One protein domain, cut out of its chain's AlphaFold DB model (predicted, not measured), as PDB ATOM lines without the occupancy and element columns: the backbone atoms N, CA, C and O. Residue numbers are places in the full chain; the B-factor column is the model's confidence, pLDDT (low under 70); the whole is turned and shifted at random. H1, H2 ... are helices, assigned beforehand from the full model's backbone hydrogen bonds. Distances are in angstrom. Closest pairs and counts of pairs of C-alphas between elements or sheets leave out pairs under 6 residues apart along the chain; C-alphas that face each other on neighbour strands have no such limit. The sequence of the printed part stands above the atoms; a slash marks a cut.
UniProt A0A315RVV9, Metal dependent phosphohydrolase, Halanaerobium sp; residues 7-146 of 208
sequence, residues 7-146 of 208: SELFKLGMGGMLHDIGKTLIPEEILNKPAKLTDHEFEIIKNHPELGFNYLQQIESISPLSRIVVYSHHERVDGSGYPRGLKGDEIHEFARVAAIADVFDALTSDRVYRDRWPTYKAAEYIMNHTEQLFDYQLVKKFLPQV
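Overview. This is residues 7 to 146 of the 208 residues of the protein "Metal dependent phosphohydrolase" of Halanaerobium sp (UniProt A0A315RVV9). One long helix, H7, runs through the middle, with the helical hairpin of H8 and H9 packed across one side and H6 and H1 across the other. H5 packs on H6 away from H7, H2 packs on H5, and H3 and H4 lie at the far end of that layer; a long looped stretch, residues 73 to 92, links H6 to H7. The printed part has 140 residues with nine named helices, H1 to H9 in chain order, and no named strand: the class is all helix. It is compact, with a radius of gyration of the C-alphas of 15.1 A and spans of 38 by 37 by 24 A.

Along the chain. H7, residues 93 to 108, is the longest at 22.9 A, from C-alpha 93 at (-3.960, 26.556, -34.135). H8 is residues 119 to 128, 14.3 A, and H9 is residues 136 to 145, 14.9 A, ending at C-alpha 145 (-6.487, 10.296, -27.210). H1, residues 7 to 18, is 16.6 A long and begins at C-alpha 7 (-18.059, 23.753, -38.616). H6 is residues 64 to 72, 12.1 A; H5 is residues 48 to 57, 14.0 A. H2 is residues 21 to 25, H3 residues 28 to 31 and H4 residues 39 to 45.

Arrangement. H7 is the hub. With residues 94 to 98 alone it touches H6, closest at the C-alphas of Val 69 and Ala 95, 4.4 A, at a steep tilt of 49 degrees. It touches H8 at Leu 107 and Ala 122, C-alphas 5.8 A apart, at a steep tilt of 46 degrees, opposite ways. H7 only just touches H1 and H9, with 3 pairs of C-alphas within 8 A each; the closest are Leu 12 and Phe 94, 6.0 A, and Val 97 and Leu 138, 6.7 A. H1 touches H6, with the C-alphas of Gly 15 and Ser 66 3.9 A apart. H5 and H6 form a hairpin at a shallow tilt of 16 degrees, closest at the C-alphas of Pro 49 and Tyr 71, 4.4 A. H2 touches H5 at the C-alphas of Gly 22 and Gly 52, 3.7 A. H3 only just touches H4, with 3 pairs of C-alphas within 8 A; the closest are Ile 30 and Glu 41, 6.4 A. Every O i to N i+4 pair is within hydrogen-bond range in H1, H4, H5, H7 and H8, against 4 of 5 in H6, 4 of 6 in H9 and 0 of 1 in H2, where 2 of 2 O i to N i+3 pairs are; H3 is too short for an O i to N i+4 pair.

Size, cuts and confidence. The C-alphas farthest apart, of Ser 7 and Ala 35, are 41.3 A apart. The printed part has no cut, and the H6 to H7 link is long. Mean pLDDT of the printed part is 94.7; residues 112 to 114 are under 70.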
ATOM      1  N   SER A   7     -18.577  23.033 -37.446       96.81
ATOM      2  CA  SER A   7     -18.059  23.753 -38.616       96.81
ATOM      3  C   SER A   7     -16.534  23.859 -38.584       96.81
ATOM      4  O   SER A   7     -15.880  23.651 -39.601       96.81
ATOM      5  N   GLU A   8     -15.953  24.145 -37.421       97.44
ATOM      6  CA  GLU A   8     -14.500  24.198 -37.236       97.44
ATOM      7  C   GLU A   8     -13.855  22.828 -37.429       97.44
ATOM      8  O   GLU A   8     -12.898  22.715 -38.192       97.44
ATOM      9  N   LEU A   9     -14.434  21.779 -36.834       96.81
ATOM     10  CA  LEU A   9     -13.982  20.399 -37.030       96.81
ATOM     11  C   LEU A   9     -14.025  19.988 -38.502       96.81
ATOM     12  O   LEU A   9     -13.087  19.358 -38.978       96.81
ATOM     13  N   PHE A  10     -15.072  20.377 -39.238       97.31
ATOM     14  CA  PHE A  10     -15.153  20.119 -40.675       97.31
ATOM     15  C   PHE A  10     -14.014  20.804 -41.440       97.31
ATOM     16  O   PHE A  10     -13.366  20.178 -42.274       97.31
ATOM     17  N   LYS A  11     -13.724  22.077 -41.143       98.06
ATOM     18  CA  LYS A  11     -12.655  22.833 -41.815       98.06
ATOM     19  C   LYS A  11     -11.267  22.276 -41.493       98.06
ATOM     20  O   LYS A  11     -10.457  22.150 -42.413       98.06
ATOM     21  N   LEU A  12     -11.014  21.936 -40.229       97.94
ATOM     22  CA  LEU A  12      -9.779  21.293 -39.778       97.94
ATOM     23  C   LEU A  12      -9.610  19.918 -40.431       97.94
ATOM     24  O   LEU A  12      -8.560  19.649 -41.000       97.94
ATOM     25  N   GLY A  13     -10.653  19.083 -40.412       97.25
ATOM     26  CA  GLY A  13     -10.641  17.761 -41.040       97.25
ATOM     27  C   GLY A  13     -10.408  17.832 -42.548       97.25
ATOM     28  O   GLY A  13      -9.573  17.103 -43.066       97.25
ATOM     29  N   MET A  14     -11.066  18.768 -43.239       98.06
ATOM     30  CA  MET A  14     -10.837  19.025 -44.664       98.06
ATOM     31  C   MET A  14      -9.391  19.462 -44.940       98.06
ATOM     32  O   MET A  14      -8.761  18.960 -45.863       98.06
ATOM     33  N   GLY A  15      -8.846  20.368 -44.121       98.12
ATOM     34  CA  GLY A  15      -7.444  20.776 -44.215       98.12
ATOM     35  C   GLY A  15      -6.481  19.610 -43.980       98.12
ATOM     36  O   GLY A  15      -5.521  19.459 -44.722       98.12
ATOM     37  N   GLY A  16      -6.779  18.750 -43.003       97.50
ATOM     38  CA  GLY A  16      -6.017  17.536 -42.719       97.50
ATOM     39  C   GLY A  16      -6.089  16.500 -43.841       97.50
ATOM     40  O   GLY A  16      -5.081  15.894 -44.158       97.50
ATOM     41  N   MET A  17      -7.229  16.319 -44.510       97.19
ATOM     42  CA  MET A  17      -7.321  15.416 -45.670       97.19
ATOM     43  C   MET A  17      -6.536  15.929 -46.882       97.19
ATOM     44  O   MET A  17      -6.047  15.136 -47.679       97.19
ATOM     45  N   LEU A  18      -6.420  17.251 -47.023       97.81
ATOM     46  CA  LEU A  18      -5.788  17.905 -48.168       97.81
ATOM     47  C   LEU A  18      -4.358  18.389 -47.893       97.81
ATOM     48  O   LEU A  18      -3.775  19.004 -48.782       97.81
ATOM     49  N   HIS A  19      -3.797  18.155 -46.700       98.06
ATOM     50  CA  HIS A  19      -2.528  18.766 -46.273       98.06
ATOM     51  C   HIS A  19      -1.380  18.523 -47.264       98.06
ATOM     52  O   HIS A  19      -0.591  19.424 -47.532       98.06
ATOM     53  N   ASP A  20      -1.383  17.350 -47.888       97.50
ATOM     54  CA  ASP A  20      -0.366  16.890 -48.823       97.50
ATOM     55  C   ASP A  20      -0.749  17.038 -50.306       97.50
ATOM     56  O   ASP A  20      -0.010  16.583 -51.181       97.50
ATOM     57  N   ILE A  21      -1.880  17.680 -50.644       97.69
ATOM     58  CA  ILE A  21      -2.376  17.746 -52.036       97.69
ATOM     59  C   ILE A  21      -1.352  18.348 -53.006       97.69
ATOM     60  O   ILE A  21      -1.280  17.941 -54.165       97.69
ATOM     61  N   GLY A  22      -0.515  19.276 -52.535       97.50
ATOM     62  CA  GLY A  22       0.534  19.887 -53.347       97.50
ATOM     63  C   GLY A  22       1.635  18.922 -53.789       97.50
ATOM     64  O   GLY A  22       2.350  19.242 -54.733       97.50
ATOM     65  N   LYS A  23       1.756  17.726 -53.187       96.88
ATOM     66  CA  LYS A  23       2.683  16.685 -53.665       96.88
ATOM     67  C   LYS A  23       2.361  16.244 -55.093       96.88
ATOM     68  O   LYS A  23       3.271  15.870 -55.818       96.88
ATOM     69  N   THR A  24       1.104  16.370 -55.528       96.44
ATOM     70  CA  THR A  24       0.689  16.107 -56.922       96.44
ATOM     71  C   THR A  24       1.318  17.057 -57.946       96.44
ATOM     72  O   THR A  24       1.282  16.778 -59.140       96.44
ATOM     73  N   LEU A  25       1.894  18.173 -57.490       96.19
ATOM     74  CA  LEU A  25       2.554  19.180 -58.320       96.19
ATOM     75  C   LEU A  25       4.091  19.072 -58.256       96.19
ATOM     76  O   LEU A  25       4.789  19.890 -58.851       96.19
ATOM     77  N   ILE A  26       4.619  18.084 -57.528       97.00
ATOM     78  CA  ILE A  26       6.051  17.779 -57.443       97.00
ATOM     79  C   ILE A  26       6.408  16.758 -58.538       97.00
ATOM     80  O   ILE A  26       5.628  15.830 -58.755       97.00
ATOM     81  N   PRO A  27       7.576  16.875 -59.205       96.44
ATOM     82  CA  PRO A  27       8.017  15.889 -60.192       96.44
ATOM     83  C   PRO A  27       8.016  14.458 -59.637       96.44
ATOM     84  O   PRO A  27       8.544  14.205 -58.547       96.44
ATOM     85  N   GLU A  28       7.446  13.512 -60.389       93.88
ATOM     86  CA  GLU A  28       7.282  12.121 -59.946       93.88
ATOM     87  C   GLU A  28       8.623  11.439 -59.667       93.88
ATOM     88  O   GLU A  28       8.735  10.666 -58.714       93.88
ATOM     89  N   GLU A  29       9.657  11.754 -60.452       94.12
ATOM     90  CA  GLU A  29      11.011  11.230 -60.273       94.12
ATOM     91  C   GLU A  29      11.643  11.624 -58.930       94.12
ATOM     92  O   GLU A  29      12.461  10.872 -58.399       94.12
ATOM     93  N   ILE A  30      11.244  12.767 -58.358       94.25
ATOM     94  CA  ILE A  30      11.676  13.208 -57.027       94.25
ATOM     95  C   ILE A  30      10.800  12.549 -55.962       94.25
ATOM     96  O   ILE A  30      11.315  11.990 -54.994       94.25
ATOM     97  N   LEU A  31       9.476  12.591 -56.143       91.62
ATOM     98  CA  LEU A  31       8.516  12.110 -55.149       91.62
ATOM     99  C   LEU A  31       8.633  10.596 -54.899       91.62
ATOM    100  O   LEU A  31       8.554  10.155 -53.754       91.62
ATOM    101  N   ASN A  32       8.858   9.815 -55.958       89.19
ATOM    102  CA  ASN A  32       8.925   8.351 -55.917       89.19
ATOM    103  C   ASN A  32      10.363   7.808 -55.921       89.19
ATOM    104  O   ASN A  32      10.580   6.615 -56.154       89.19
ATOM    105  N   LYS A  33      11.365   8.663 -55.683       89.56
ATOM    106  CA  LYS A  33      12.779   8.282 -55.742       89.56
ATOM    107  C   LYS A  33      13.087   7.137 -54.768       89.56
ATOM    108  O   LYS A  33      12.859   7.288 -53.565       89.56
ATOM    109  N   PRO A  34      13.695   6.020 -55.223       86.94
ATOM    110  CA  PRO A  34      13.946   4.883 -54.354       86.94
ATOM    111  C   PRO A  34      15.237   5.004 -53.521       86.94
ATOM    112  O   PRO A  34      15.963   4.037 -53.300       86.94
ATOM    113  N   ALA A  35      15.586   6.226 -53.128       87.94
ATOM    114  CA  ALA A  35      16.826   6.562 -52.447       87.94
ATOM    115  C   ALA A  35      16.640   7.837 -51.620       87.94
ATOM    116  O   ALA A  35      15.643   8.544 -51.755       87.94
ATOM    117  N   LYS A  36      17.630   8.161 -50.780       88.19
ATOM    118  CA  LYS A  36      17.645   9.449 -50.080       88.19
ATOM    119  C   LYS A  36      17.621  10.596 -51.093       88.19
ATOM    120  O   LYS A  36      18.340  10.567 -52.095       88.19
ATOM    121  N   LEU A  37      16.800  11.595 -50.796       92.62
ATOM    122  CA  LEU A  37      16.777  12.853 -51.525       92.62
ATOM    123  C   LEU A  37      18.086  13.601 -51.273       92.62
ATOM    124  O   LEU A  37      18.641  13.557 -50.174       92.62
ATOM    125  N   THR A  38      18.570  14.271 -52.305       96.06
ATOM    126  CA  THR A  38      19.597  15.306 -52.192       96.06
ATOM    127  C   THR A  38      19.002  16.550 -51.537       96.06
ATOM    128  O   THR A  38      17.785  16.740 -51.556       96.06
ATOM    129  N   ASP A  39      19.849  17.435 -51.013       95.81
ATOM    130  CA  ASP A  39      19.389  18.686 -50.394       95.81
ATOM    131  C   ASP A  39      18.548  19.526 -51.369       95.81
ATOM    132  O   ASP A  39      17.512  20.067 -50.999       95.81
ATOM    133  N   HIS A  40      18.932  19.563 -52.649       96.69
ATOM    134  CA  HIS A  40      18.173  20.273 -53.680       96.69
ATOM    135  C   HIS A  40      16.787  19.658 -53.931       96.69
ATOM    136  O   HIS A  40      15.792  20.376 -53.988       96.69
ATOM    137  N   GLU A  41      16.706  18.332 -54.050       96.62
ATOM    138  CA  GLU A  41      15.429  17.622 -54.200       96.62
ATOM    139  C   GLU A  41      14.531  17.817 -52.972       96.62
ATOM    140  O   GLU A  41      13.317  17.972 -53.103       96.62
ATOM    141  N   PHE A  42      15.122  17.854 -51.777       94.94
ATOM    142  CA  PHE A  42      14.393  18.130 -50.548       94.94
ATOM    143  C   PHE A  42      13.818  19.553 -50.529       94.94
ATOM    144  O   PHE A  42      12.647  19.725 -50.191       94.94
ATOM    145  N   GLU A  43      14.581  20.560 -50.968       96.19
ATOM    146  CA  GLU A  43      14.066  21.928 -51.129       96.19
ATOM    147  C   GLU A  43      12.919  22.009 -52.145       96.19
ATOM    148  O   GLU A  43      11.975  22.769 -51.937       96.19
ATOM    149  N   ILE A  44      12.924  21.182 -53.198       96.88
ATOM    150  CA  ILE A  44      11.786  21.085 -54.125       96.88
ATOM    151  C   ILE A  44      10.547  20.541 -53.403       96.88
ATOM    152  O   ILE A  44       9.479  21.150 -53.494       96.88
ATOM    153  N   ILE A  45      10.681  19.443 -52.649       96.19
ATOM    154  CA  ILE A  45       9.562  18.855 -51.893       96.19
ATOM    155  C   ILE A  45       9.004  19.833 -50.860       96.19
ATOM    156  O   ILE A  45       7.787  19.882 -50.680       96.19
ATOM    157  N   LYS A  46       9.844  20.640 -50.202       96.94
ATOM    158  CA  LYS A  46       9.400  21.639 -49.214       96.94
ATOM    159  C   LYS A  46       8.426  22.680 -49.775       96.94
ATOM    160  O   LYS A  46       7.738  23.322 -48.987       96.94
ATOM    161  N   ASN A  47       8.302  22.806 -51.097       97.31
ATOM    162  CA  ASN A  47       7.333  23.704 -51.731       97.31
ATOM    163  C   ASN A  47       5.905  23.139 -51.780       97.31
ATOM    164  O   ASN A  47       4.970  23.894 -52.044       97.31
ATOM    165  N   HIS A  48       5.684  21.844 -51.518       98.44
ATOM    166  CA  HIS A  48       4.344  21.254 -51.629       98.44
ATOM    167  C   HIS A  48       3.260  21.923 -50.751       98.44
ATOM    168  O   HIS A  48       2.129  22.010 -51.230       98.44
ATOM    169  N   PRO A  49       3.527  22.449 -49.534       98.38
ATOM    170  CA  PRO A  49       2.499  23.145 -48.761       98.38
ATOM    171  C   PRO A  49       2.033  24.419 -49.474       98.38
ATOM    172  O   PRO A  49       0.837  24.701 -49.538       98.38
ATOM    173  N   GLU A  50       2.971  25.173 -50.056       98.31
ATOM    174  CA  GLU A  50       2.685  26.399 -50.807       98.31
ATOM    175  C   GLU A  50       1.962  26.105 -52.120       98.31
ATOM    176  O   GLU A  50       0.946  26.729 -52.430       98.31
ATOM    177  N   LEU A  51       2.433  25.105 -52.865       98.25
ATOM    178  CA  LEU A  51       1.784  24.643 -54.091       98.25
ATOM    179  C   LEU A  51       0.343  24.190 -53.817       98.25
ATOM    180  O   LEU A  51      -0.577  24.588 -54.533       98.25
ATOM    181  N   GLY A  52       0.130  23.419 -52.746       98.19
ATOM    182  CA  GLY A  52      -1.195  22.980 -52.316       98.19
ATOM    183  C   GLY A  52      -2.094  24.148 -51.911       98.19
ATOM    184  O   GLY A  52      -3.246  24.216 -52.339       98.19
ATOM    185  N   PHE A  53      -1.574  25.108 -51.144       98.19
ATOM    186  CA  PHE A  53      -2.307  26.318 -50.772       98.19
ATOM    187  C   PHE A  53      -2.763  27.124 -51.995       98.19
ATOM    188  O   PHE A  53      -3.947  27.457 -52.101       98.19
ATOM    189  N   ASN A  54      -1.847  27.388 -52.929       97.50
ATOM    190  CA  ASN A  54      -2.110  28.159 -54.144       97.50
ATOM    191  C   ASN A  54      -3.115  27.453 -55.060       97.50
ATOM    192  O   ASN A  54      -4.032  28.089 -55.583       97.50
ATOM    193  N   TYR A  55      -2.992  26.130 -55.207       97.19
ATOM    194  CA  TYR A  55      -3.944  25.320 -55.966       97.19
ATOM    195  C   TYR A  55      -5.358  25.412 -55.378       97.19
ATOM    196  O   TYR A  55      -6.324  25.701 -56.084       97.19
ATOM    197  N   LEU A  56      -5.482  25.242 -54.058       97.31
ATOM    198  CA  LEU A  56      -6.772  25.293 -53.371       97.31
ATOM    199  C   LEU A  56      -7.363  26.705 -53.293       97.31
ATOM    200  O   LEU A  56      -8.565  26.844 -53.064       97.31
ATOM    201  N   GLN A  57      -6.564  27.763 -53.466       95.50
ATOM    202  CA  GLN A  57      -7.050  29.146 -53.432       95.50
ATOM    203  C   GLN A  57      -8.092  29.430 -54.521       95.50
ATOM    204  O   GLN A  57      -8.972  30.262 -54.302       95.50
ATOM    205  N   GLN A  58      -8.026  28.705 -55.639       93.06
ATOM    206  CA  GLN A  58      -8.953  28.830 -56.765       93.06
ATOM    207  C   GLN A  58     -10.274  28.072 -56.557       93.06
ATOM    208  O   GLN A  58     -11.172  28.153 -57.390       93.06
ATOM    209  N   ILE A  59     -10.410  27.322 -55.457       95.12
ATOM    210  CA  ILE A  59     -11.578  26.486 -55.175       95.12
ATOM    211  C   ILE A  59     -12.395  27.127 -54.050       95.12
ATOM    212  O   ILE A  59     -12.091  26.974 -52.867       95.12
ATOM    213  N   GLU A  60     -13.468  27.833 -54.416       93.81
ATOM    214  CA  GLU A  60     -14.297  28.610 -53.478       93.81
ATOM    215  C   GLU A  60     -14.890  27.775 -52.333       93.81
ATOM    216  O   GLU A  60     -15.030  28.263 -51.210       93.81
ATOM    217  N   SER A  61     -15.202  26.501 -52.589       94.56
ATOM    218  CA  SER A  61     -15.773  25.591 -51.587       94.56
ATOM    219  C   SER A  61     -14.790  25.212 -50.473       94.56
ATOM    220  O   SER A  61     -15.216  24.747 -49.411       94.56
ATOM    221  N   ILE A  62     -13.485  25.429 -50.670       97.12
ATOM    222  CA  ILE A  62     -12.463  25.131 -49.670       97.12
ATOM    223  C   ILE A  62     -12.226  26.360 -48.795       97.12
ATOM    224  O   ILE A  62     -11.747  27.417 -49.225       97.12
ATOM    225  N   SER A  63     -12.532  26.210 -47.508       97.50
ATOM    226  CA  SER A  63     -12.434  27.316 -46.560       97.50
ATOM    227  C   SER A  63     -10.992  27.840 -46.425       97.50
ATOM    228  O   SER A  63     -10.043  27.054 -46.510       97.50
ATOM    229  N   PRO A  64     -10.797  29.141 -46.139       97.31
ATOM    230  CA  PRO A  64      -9.473  29.682 -45.824       97.31
ATOM    231  C   PRO A  64      -8.783  28.956 -44.658       97.31
ATOM    232  O   PRO A  64      -7.571  28.765 -44.681       97.31
ATOM    233  N   LEU A  65      -9.554  28.482 -43.669       97.75
ATOM    234  CA  LEU A  65      -9.027  27.705 -42.541       97.75
ATOM    235  C   LEU A  65      -8.561  26.299 -42.944       97.75
ATOM    236  O   LEU A  65      -7.641  25.762 -42.344       97.75
ATOM    237  N   SER A  66      -9.164  25.685 -43.958       98.38
ATOM    238  CA  SER A  66      -8.658  24.419 -44.501       98.38
ATOM    239  C   SER A  66      -7.362  24.663 -45.269       98.38
ATOM    240  O   SER A  66      -6.394  23.931 -45.097       98.38
ATOM    241  N   ARG A  67      -7.309  25.749 -46.048       98.31
ATOM    242  CA  ARG A  67      -6.115  26.159 -46.795       98.31
ATOM    243  C   ARG A  67      -4.930  26.483 -45.882       98.31
ATOM    244  O   ARG A  67      -3.822  26.060 -46.184       98.31
ATOM    245  N   ILE A  68      -5.140  27.166 -44.751       98.06
ATOM    246  CA  ILE A  68      -4.031  27.481 -43.830       98.06
ATOM    247  C   ILE A  68      -3.411  26.221 -43.214       98.06
ATOM    248  O   ILE A  68      -2.201  26.207 -42.988       98.06
ATOM    249  N   VAL A  69      -4.202  25.158 -43.000       98.56
ATOM    250  CA  VAL A  69      -3.672  23.848 -42.592       98.56
ATOM    251  C   VAL A  69      -2.729  23.314 -43.661       98.56
ATOM    252  O   VAL A  69      -1.576  23.044 -43.351       98.56
ATOM    253  N   VAL A  70      -3.182  23.247 -44.918       98.50
ATOM    254  CA  VAL A  70      -2.343  22.795 -46.042       98.50
ATOM    255  C   VAL A  70      -1.053  23.601 -46.121       98.50
ATOM    256  O   VAL A  70       0.019  23.019 -46.197       98.50
ATOM    257  N   TYR A  71      -1.125  24.926 -45.993       98.50
ATOM    258  CA  TYR A  71       0.056  25.774 -46.132       98.50
ATOM    259  C   TYR A  71       1.067  25.636 -44.987       98.50
ATOM    260  O   TYR A  71       2.253  25.868 -45.193       98.50
ATOM    261  N   SER A  72       0.601  25.316 -43.775       98.38
ATOM    262  CA  SER A  72       1.388  25.522 -42.547       98.38
ATOM    263  C   SER A  72       1.557  24.270 -41.685       98.38
ATOM    264  O   SER A  72       2.085  24.368 -40.582       98.38
ATOM    265  N   HIS A  73       1.115  23.094 -42.137       98.12
ATOM    266  CA  HIS A  73       1.229  21.847 -41.362       98.12
ATOM    267  C   HIS A  73       2.686  21.402 -41.108       98.12
ATOM    268  O   HIS A  73       2.934  20.564 -40.242       98.12
ATOM    269  N   HIS A  74       3.656  21.989 -41.816       98.12
ATOM    270  CA  HIS A  74       5.090  21.798 -41.589       98.12
ATOM    271  C   HIS A  74       5.777  22.939 -40.823       98.12
ATOM    272  O   HIS A  74       6.984  22.864 -40.571       98.12
ATOM    273  N   GLU A  75       5.033  23.960 -40.393       98.38
ATOM    274  CA  GLU A  75       5.555  24.967 -39.469       98.38
ATOM    275  C   GLU A  75       5.812  24.345 -38.085       98.38
ATOM    276  O   GLU A  75       5.155  23.380 -37.675       98.38
ATOM    277  N   ARG A  76       6.791  24.893 -37.359       98.31
ATOM    278  CA  ARG A  76       7.248  24.398 -36.049       98.31
ATOM    279  C   ARG A  76       7.264  25.544 -35.053       98.31
ATOM    280  O   ARG A  76       7.567  26.667 -35.433       98.31
ATOM    281  N   VAL A  77       6.934  25.270 -33.792       98.06
ATOM    282  CA  VAL A  77       6.763  26.314 -32.762       98.06
ATOM    283  C   VAL A  77       8.009  27.196 -32.592       98.06
ATOM    284  O   VAL A  77       7.869  28.405 -32.411       98.06
ATOM    285  N   ASP A  78       9.208  26.631 -32.718       97.88
ATOM    286  CA  ASP A  78      10.495  27.335 -32.658       97.88
ATOM    287  C   ASP A  78      10.857  28.132 -33.932       97.88
ATOM    288  O   ASP A  78      11.822  28.906 -33.935       97.88
ATOM    289  N   GLY A  79      10.073  27.991 -35.005       97.88
ATOM    290  CA  GLY A  79      10.296  28.610 -36.311       97.88
ATOM    291  C   GLY A  79      11.284  27.874 -37.206       97.88
ATOM    292  O   GLY A  79      11.657  28.409 -38.247       97.88
ATOM    293  N   SER A  80      11.706  26.657 -36.852       97.44
ATOM    294  CA  SER A  80      12.546  25.822 -37.720       97.44
ATOM    295  C   SER A  80      11.767  25.199 -38.891       97.44
ATOM    296  O   SER A  80      12.335  24.437 -39.676       97.44
ATOM    297  N   GLY A  81      10.452  25.422 -38.943       97.31
ATOM    298  CA  GLY A  81       9.551  24.882 -39.952       97.31
ATOM    299  C   GLY A  81       9.596  25.629 -41.282       97.31
ATOM    300  O   GLY A  81      10.406  26.527 -41.504       97.31
ATOM    301  N   TYR A  82       8.721  25.216 -42.193       98.12
ATOM    302  CA  TYR A  82       8.605  25.769 -43.542       98.12
ATOM    303  C   TYR A  82       7.127  25.758 -43.981       98.12
ATOM    304  O   TYR A  82       6.331  25.012 -43.398       98.12
ATOM    305  N   PRO A  83       6.738  26.539 -45.009       97.06
ATOM    306  CA  PRO A  83       7.577  27.365 -45.888       97.06
ATOM    307  C   PRO A  83       7.924  28.761 -45.355       97.06
ATOM    308  O   PRO A  83       8.821  29.397 -45.902       97.06
ATOM    309  N   ARG A  84       7.252  29.256 -44.311       97.25
ATOM    310  CA  ARG A  84       7.365  30.657 -43.871       97.25
ATOM    311  C   ARG A  84       8.207  30.847 -42.611       97.25
ATOM    312  O   ARG A  84       8.599  31.978 -42.339       97.25
ATOM    313  N   GLY A  85       8.498  29.781 -41.863       97.50
ATOM    314  CA  GLY A  85       9.316  29.854 -40.646       97.50
ATOM    315  C   GLY A  85       8.605  30.596 -39.513       97.50
ATOM    316  O   GLY A  85       9.229  31.361 -38.774       97.50
ATOM    317  N   LEU A  86       7.287  30.414 -39.420       98.06
ATOM    318  CA  LEU A  86       6.441  31.062 -38.418       98.06
ATOM    319  C   LEU A  86       6.733  30.524 -37.018       98.06
ATOM    320  O   LEU A  86       7.035  29.342 -36.867       98.06
ATOM    321  N   LYS A  87       6.578  31.362 -35.986       98.12
ATOM    322  CA  LYS A  87       6.868  30.997 -34.593       98.12
ATOM    323  C   LYS A  87       5.632  31.046 -33.710       98.12
ATOM    324  O   LYS A  87       4.825  31.969 -33.786       98.12
ATOM    325  N   GLY A  88       5.518  30.063 -32.817       96.00
ATOM    326  CA  GLY A  88       4.477  30.004 -31.790       96.00
ATOM    327  C   GLY A  88       3.074  30.307 -32.325       96.00
ATOM    328  O   GLY A  88       2.542  29.574 -33.160       96.00
ATOM    329  N   ASP A  89       2.484  31.399 -31.842       95.75
ATOM    330  CA  ASP A  89       1.111  31.799 -32.167       95.75
ATOM    331  C   ASP A  89       0.930  32.451 -33.543       95.75
ATOM    332  O   ASP A  89      -0.206  32.630 -33.981       95.75
ATOM    333  N   GLU A  90       2.013  32.737 -34.273       97.81
ATOM    334  CA  GLU A  90       1.918  33.090 -35.696       97.81
ATOM    335  C   GLU A  90       1.370  31.912 -36.520       97.81
ATOM    336  O   GLU A  90       0.730  32.100 -37.558       97.81
ATOM    337  N   ILE A  91       1.577  30.683 -36.033       98.38
ATOM    338  CA  ILE A  91       1.021  29.468 -36.619       98.38
ATOM    339  C   ILE A  91      -0.421  29.307 -36.138       98.38
ATOM    340  O   ILE A  91      -0.705  29.095 -34.950       98.38
ATOM    341  N   HIS A  92      -1.358  29.335 -37.085       98.00
ATOM    342  CA  HIS A  92      -2.766  29.100 -36.784       98.00
ATOM    343  C   HIS A  92      -2.952  27.756 -36.056       98.00
ATOM    344  O   HIS A  92      -2.385  26.739 -36.460       98.00
ATOM    345  N   GLU A  93      -3.782  27.727 -35.010       97.62
ATOM    346  CA  GLU A  93      -3.960  26.556 -34.135       97.62
ATOM    347  C   GLU A  93      -4.285  25.272 -34.920       97.62
ATOM    348  O   GLU A  93      -3.701  24.226 -34.665       97.62
ATOM    349  N   PHE A  94      -5.135  25.357 -35.950       97.94
ATOM    350  CA  PHE A  94      -5.451  24.210 -36.818       97.94
ATOM    351  C   PHE A  94      -4.224  23.599 -37.506       97.94
ATOM    352  O   PHE A  94      -4.142  22.381 -37.632       97.94
ATOM    353  N   ALA A  95      -3.272  24.426 -37.941       98.00
ATOM    354  CA  ALA A  95      -2.039  23.937 -38.541       98.00
ATOM    355  C   ALA A  95      -1.128  23.300 -37.485       98.00
ATOM    356  O   ALA A  95      -0.555  22.250 -37.750       98.00
ATOM    357  N   ARG A  96      -1.076  23.851 -36.262       98.06
ATOM    358  CA  ARG A  96      -0.370  23.218 -35.133       98.06
ATOM    359  C   ARG A  96      -0.981  21.860 -34.758       98.06
ATOM    360  O   ARG A  96      -0.243  20.919 -34.481       98.06
ATOM    361  N   VAL A  97      -2.312  21.724 -34.797       97.69
ATOM    362  CA  VAL A  97      -2.999  20.432 -34.604       97.69
ATOM    363  C   VAL A  97      -2.624  19.449 -35.713       97.69
ATOM    364  O   VAL A  97      -2.254  18.312 -35.421       97.69
ATOM    365  N   ALA A  98      -2.689  19.883 -36.975       97.75
ATOM    366  CA  ALA A  98      -2.328  19.048 -38.115       97.75
ATOM    367  C   ALA A  98      -0.856  18.620 -38.080       97.75
ATOM    368  O   ALA A  98      -0.572  17.465 -38.350       97.75
ATOM    369  N   ALA A  99       0.058  19.499 -37.663       97.62
ATOM    370  CA  ALA A  99       1.482  19.203 -37.539       97.62
ATOM    371  C   ALA A  99       1.773  18.063 -36.546       97.62
ATOM    372  O   ALA A  99       2.655  17.242 -36.791       97.62
ATOM    373  N   ILE A 100       1.038  18.003 -35.427       97.88
ATOM    374  CA  ILE A 100       1.152  16.905 -34.453       97.88
ATOM    375  C   ILE A 100       0.610  15.607 -35.061       97.88
ATOM    376  O   ILE A 100       1.263  14.569 -34.964       97.88
ATOM    377  N   ALA A 101      -0.568  15.665 -35.691       96.50
ATOM    378  CA  ALA A 101      -1.207  14.498 -36.295       96.50
ATOM    379  C   ALA A 101      -0.387  13.916 -37.461       96.50
ATOM    380  O   ALA A 101      -0.185  12.707 -37.502       96.50
ATOM    381  N   ASP A 102       0.128  14.772 -38.346       96.12
ATOM    382  CA  ASP A 102       0.989  14.412 -39.479       96.12
ATOM    383  C   ASP A 102       2.269  13.721 -39.001       96.12
ATOM    384  O   ASP A 102       2.581  12.613 -39.431       96.12
ATOM    385  N   VAL A 103       2.980  14.306 -38.026       95.94
ATOM    386  CA  VAL A 103       4.199  13.677 -37.496       95.94
ATOM    387  C   VAL A 103       3.888  12.358 -36.795       95.94
ATOM    388  O   VAL A 103       4.639  11.397 -36.954       95.94
ATOM    389  N   PHE A 104       2.799  12.284 -36.030       95.81
ATOM    390  CA  PHE A 104       2.408  11.036 -35.388       95.81
ATOM    391  C   PHE A 104       2.145   9.935 -36.421       95.81
ATOM    392  O   PHE A 104       2.765   8.877 -36.330       95.81
ATOM    393  N   ASP A 105       1.313  10.209 -37.431       93.31
ATOM    394  CA  ASP A 105       1.001   9.262 -38.504       93.31
ATOM    395  C   ASP A 105       2.265   8.848 -39.267       93.31
ATOM    396  O   ASP A 105       2.568   7.664 -39.404       93.31
ATOM    397  N   ALA A 106       3.098   9.822 -39.640       91.06
ATOM    398  CA  ALA A 106       4.387   9.602 -40.281       91.06
ATOM    399  C   ALA A 106       5.330   8.685 -39.482       91.06
ATOM    400  O   ALA A 106       6.152   7.979 -40.079       91.06
ATOM    401  N   LEU A 107       5.268   8.725 -38.146       93.31
ATOM    402  CA  LEU A 107       6.063   7.866 -37.274       93.31
ATOM    403  C   LEU A 107       5.472   6.460 -37.146       93.31
ATOM    404  O   LEU A 107       6.241   5.499 -37.143       93.31
ATOM    405  N   THR A 108       4.147   6.337 -37.065       91.25
ATOM    406  CA  THR A 108       3.438   5.067 -36.826       91.25
ATOM    407  C   THR A 108       3.016   4.315 -38.090       91.25
ATOM    408  O   THR A 108       2.501   3.202 -37.986       91.25
ATOM    409  N   SER A 109       3.241   4.888 -39.269       85.88
ATOM    410  CA  SER A 109       2.975   4.260 -40.566       85.88
ATOM    411  C   SER A 109       4.229   3.599 -41.146       85.88
ATOM    412  O   SER A 109       5.347   4.101 -40.990       85.88
ATOM    413  N   ASP A 110       4.045   2.466 -41.829       75.31
ATOM    414  CA  ASP A 110       5.130   1.763 -42.515       75.31
ATOM    415  C   ASP A 110       5.609   2.575 -43.724       75.31
ATOM    416  O   ASP A 110       4.812   3.118 -44.493       75.31
ATOM    417  N   ARG A 111       6.929   2.666 -43.906       70.38
ATOM    418  CA  ARG A 111       7.541   3.328 -45.063       70.38
ATOM    419  C   ARG A 111       8.474   2.359 -45.768       70.38
ATOM    420  O   ARG A 111       9.108   1.528 -45.130       70.38
ATOM    421  N   VAL A 112       8.648   2.546 -47.078       62.44
ATOM    422  CA  VAL A 112       9.503   1.697 -47.937       62.44
ATOM    423  C   VAL A 112      10.915   1.481 -47.358       62.44
ATOM    424  O   VAL A 112      11.503   0.425 -47.558       62.44
ATOM    425  N   TYR A 113      11.443   2.454 -46.608       59.38
ATOM    426  CA  TYR A 113      12.801   2.432 -46.044       59.38
ATOM    427  C   TYR A 113      12.862   2.352 -44.514       59.38
ATOM    428  O   TYR A 113      13.951   2.473 -43.950       59.38
ATOM    429  N   ARG A 114      11.721   2.248 -43.819       67.56
ATOM    430  CA  ARG A 114      11.693   2.257 -42.353       67.56
ATOM    431  C   ARG A 114      10.445   1.571 -41.817       67.56
ATOM    432  O   ARG A 114       9.335   1.984 -42.149       67.56
ATOM    433  N   ASP A 115      10.649   0.634 -40.900       76.00
ATOM    434  CA  ASP A 115       9.563   0.068 -40.105       76.00
ATOM    435  C   ASP A 115       8.859   1.166 -39.299       76.00
ATOM    436  O   ASP A 115       9.491   2.120 -38.807       76.00
ATOM    437  N   ARG A 116       7.539   1.035 -39.149       85.56
ATOM    438  CA  ARG A 116       6.773   1.919 -38.274       85.56
ATOM    439  C   ARG A 116       7.305   1.893 -36.846       85.56
ATOM    440  O   ARG A 116       7.746   0.868 -36.322       85.56
ATOM    441  N   TRP A 117       7.220   3.031 -36.174       90.19
ATOM    442  CA  TRP A 117       7.505   3.090 -34.750       90.19
ATOM    443  C   TRP A 117       6.323   2.528 -33.961       90.19
ATOM    444  O   TRP A 117       5.172   2.817 -34.293       90.19
ATOM    445  N   PRO A 118       6.579   1.788 -32.868       90.25
ATOM    446  CA  PRO A 118       5.554   1.525 -31.872       90.25
ATOM    447  C   PRO A 118       4.938   2.834 -31.370       90.25
ATOM    448  O   PRO A 118       5.655   3.815 -31.146       90.25
ATOM    449  N   THR A 119       3.628   2.836 -31.129       91.88
ATOM    450  CA  THR A 119       2.886   4.053 -30.780       91.88
ATOM    451  C   THR A 119       3.454   4.782 -29.563       91.88
ATOM    452  O   THR A 119       3.573   6.007 -29.582       91.88
ATOM    453  N   TYR A 120       3.882   4.051 -28.528       92.31
ATOM    454  CA  TYR A 120       4.514   4.653 -27.351       92.31
ATOM    455  C   TYR A 120       5.799   5.435 -27.690       92.31
ATOM    456  O   TYR A 120       6.034   6.478 -27.087       92.31
ATOM    457  N   LYS A 121       6.598   4.996 -28.679       93.50
ATOM    458  CA  LYS A 121       7.805   5.718 -29.123       93.50
ATOM    459  C   LYS A 121       7.462   6.980 -29.907       93.50
ATOM    460  O   LYS A 121       8.129   7.997 -29.751       93.50
ATOM    461  N   ALA A 122       6.427   6.934 -30.746       94.94
ATOM    462  CA  ALA A 122       5.942   8.126 -31.443       94.94
ATOM    463  C   ALA A 122       5.409   9.169 -30.445       94.94
ATOM    464  O   ALA A 122       5.709  10.356 -30.556       94.94
ATOM    465  N   ALA A 123       4.685   8.719 -29.418       95.06
ATOM    466  CA  ALA A 123       4.235   9.575 -28.330       95.06
ATOM    467  C   ALA A 123       5.402  10.169 -27.520       95.06
ATOM    468  O   ALA A 123       5.390  11.363 -27.231       95.06
ATOM    469  N   GLU A 124       6.424   9.369 -27.194       95.00
ATOM    470  CA  GLU A 124       7.668   9.826 -26.555       95.00
ATOM    471  C   GLU A 124       8.385  10.892 -27.381       95.00
ATOM    472  O   GLU A 124       8.773  11.930 -26.850       95.00
ATOM    473  N   TYR A 125       8.487  10.695 -28.694       97.19
ATOM    474  CA  TYR A 125       9.052  11.696 -29.590       97.19
ATOM    475  C   TYR A 125       8.293  13.020 -29.531       97.19
ATOM    476  O   TYR A 125       8.918  14.070 -29.398       97.19
ATOM    477  N   ILE A 126       6.961  12.980 -29.597       97.56
ATOM    478  CA  ILE A 126       6.133  14.188 -29.507       97.56
ATOM    479  C   ILE A 126       6.330  14.871 -28.151       97.56
ATOM    480  O   ILE A 126       6.532  16.081 -28.116       97.56
ATOM    481  N   MET A 127       6.342  14.108 -27.051       96.19
ATOM    482  CA  MET A 127       6.607  14.642 -25.710       96.19
ATOM    483  C   MET A 127       7.970  15.339 -25.641       96.19
ATOM    484  O   MET A 127       8.035  16.488 -25.209       96.19
ATOM    485  N   ASN A 128       9.029  14.697 -26.136       97.25
ATOM    486  CA  ASN A 128      10.396  15.220 -26.088       97.25
ATOM    487  C   ASN A 128      10.610  16.483 -26.935       97.25
ATOM    488  O   ASN A 128      11.523  17.249 -26.649       97.25
ATOM    489  N   HIS A 129       9.777  16.712 -27.950       97.44
ATOM    490  CA  HIS A 129       9.860  17.886 -28.827       97.44
ATOM    491  C   HIS A 129       8.756  18.919 -28.550       97.44
ATOM    492  O   HIS A 129       8.467  19.780 -29.388       97.44
ATOM    493  N   THR A 130       8.114  18.835 -27.385       96.38
ATOM    494  CA  THR A 130       7.130  19.830 -26.947       96.38
ATOM    495  C   THR A 130       7.818  21.172 -26.680       96.38
ATOM    496  O   THR A 130       8.957  21.203 -26.232       96.38
ATOM    497  N   GLU A 131       7.148  22.278 -27.000       92.69
ATOM    498  CA  GLU A 131       7.650  23.668 -26.976       92.69
ATOM    499  C   GLU A 131       8.797  23.981 -27.952       92.69
ATOM    500  O   GLU A 131       9.075  25.151 -28.204       92.69
ATOM    501  N   GLN A 132       9.400  22.966 -28.575       95.31
ATOM    502  CA  GLN A 132      10.311  23.125 -29.706       95.31
ATOM    503  C   GLN A 132       9.558  22.993 -31.036       95.31
ATOM    504  O   GLN A 132       9.394  23.953 -31.780       95.31
ATOM    505  N   LEU A 133       9.053  21.796 -31.332       97.62
ATOM    506  CA  LEU A 133       8.354  21.514 -32.585       97.62
ATOM    507  C   LEU A 133       6.842  21.675 -32.439       97.62
ATOM    508  O   LEU A 133       6.174  22.092 -33.386       97.62
ATOM    509  N   PHE A 134       6.313  21.344 -31.258       98.06
ATOM    510  CA  PHE A 134       4.880  21.213 -31.011       98.06
ATOM    511  C   PHE A 134       4.404  22.083 -29.854       98.06
ATOM    512  O   PHE A 134       5.108  22.292 -28.872       98.06
ATOM    513  N   ASP A 135       3.160  22.539 -29.939       97.06
ATOM    514  CA  ASP A 135       2.527  23.326 -28.887       97.06
ATOM    515  C   ASP A 135       2.164  22.455 -27.674       97.06
ATOM    516  O   ASP A 135       1.463  21.449 -27.809       97.06
ATOM    517  N   TYR A 136       2.595  22.863 -26.477       95.88
ATOM    518  CA  TYR A 136       2.352  22.121 -25.235       95.88
ATOM    519  C   TYR A 136       0.868  21.890 -24.929       95.88
ATOM    520  O   TYR A 136       0.477  20.783 -24.545       95.88
ATOM    521  N   GLN A 137       0.014  22.900 -25.113       95.62
ATOM    522  CA  GLN A 137      -1.413  22.780 -24.807       95.62
ATOM    523  C   GLN A 137      -2.105  21.806 -25.760       95.62
ATOM    524  O   GLN A 137      -3.019  21.081 -25.349       95.62
ATOM    525  N   LEU A 138      -1.658  21.758 -27.015       96.94
ATOM    526  CA  LEU A 138      -2.158  20.801 -27.998       96.94
ATOM    527  C   LEU A 138      -1.637  19.388 -27.732       96.94
ATOM    528  O   LEU A 138      -2.444  18.459 -27.695       96.94
ATOM    529  N   VAL A 139      -0.340  19.214 -27.453       96.81
ATOM    530  CA  VAL A 139       0.249  17.906 -27.105       96.81
ATOM    531  C   VAL A 139      -0.455  17.298 -25.890       96.81
ATOM    532  O   VAL A 139      -0.885  16.142 -25.930       96.81
ATOM    533  N   LYS A 140      -0.680  18.099 -24.842       95.25
ATOM    534  CA  LYS A 140      -1.403  17.684 -23.629       95.25
ATOM    535  C   LYS A 140      -2.825  17.193 -23.916       95.25
ATOM    536  O   LYS A 140      -3.337  16.339 -23.194       95.25
ATOM    537  N   LYS A 141      -3.485  17.730 -24.947       94.75
ATOM    538  CA  LYS A 141      -4.832  17.312 -25.368       94.75
ATOM    539  C   LYS A 141      -4.805  16.136 -26.346       94.75
ATOM    540  O   LYS A 141      -5.769  15.376 -26.361       94.75
ATOM    541  N   PHE A 142      -3.738  15.992 -27.131       95.06
ATOM    542  CA  PHE A 142      -3.560  14.948 -28.139       95.06
ATOM    543  C   PHE A 142      -3.200  13.593 -27.522       95.06
ATOM    544  O   PHE A 142      -3.900  12.611 -27.754       95.06
ATOM    545  N   LEU A 143      -2.154  13.535 -26.691       94.12
ATOM    546  CA  LEU A 143      -1.613  12.270 -26.174       94.12
ATOM    547  C   LEU A 143      -2.629  11.396 -25.419       94.12
ATOM    548  O   LEU A 143      -2.617  10.184 -25.613       94.12
ATOM    549  N   PRO A 144      -3.558  11.946 -24.614       92.38
ATOM    550  CA  PRO A 144      -4.565  11.125 -23.946       92.38
ATOM    551  C   PRO A 144      -5.588  10.475 -24.894       92.38
ATOM    552  O   PRO A 144      -6.411   9.688 -24.434       92.38
ATOM    553  N   GLN A 145      -5.596  10.847 -26.181       90.31
ATOM    554  CA  GLN A 145      -6.487  10.296 -27.210       90.31
ATOM    555  C   GLN A 145      -5.839   9.166 -28.020       90.31
ATOM    556  O   GLN A 145      -6.539   8.509 -28.789       90.31
ATOM    557  N   VAL A 146      -4.530   8.937 -27.872       90.94
ATOM    558  CA  VAL A 146      -3.815   7.880 -28.601       90.94
ATOM    559  C   VAL A 146      -3.507   6.706 -27.679       90.94
ATOM    560  O   VAL A 146      -3.062   6.883 -26.550       90.94
TER     561      VAL A 146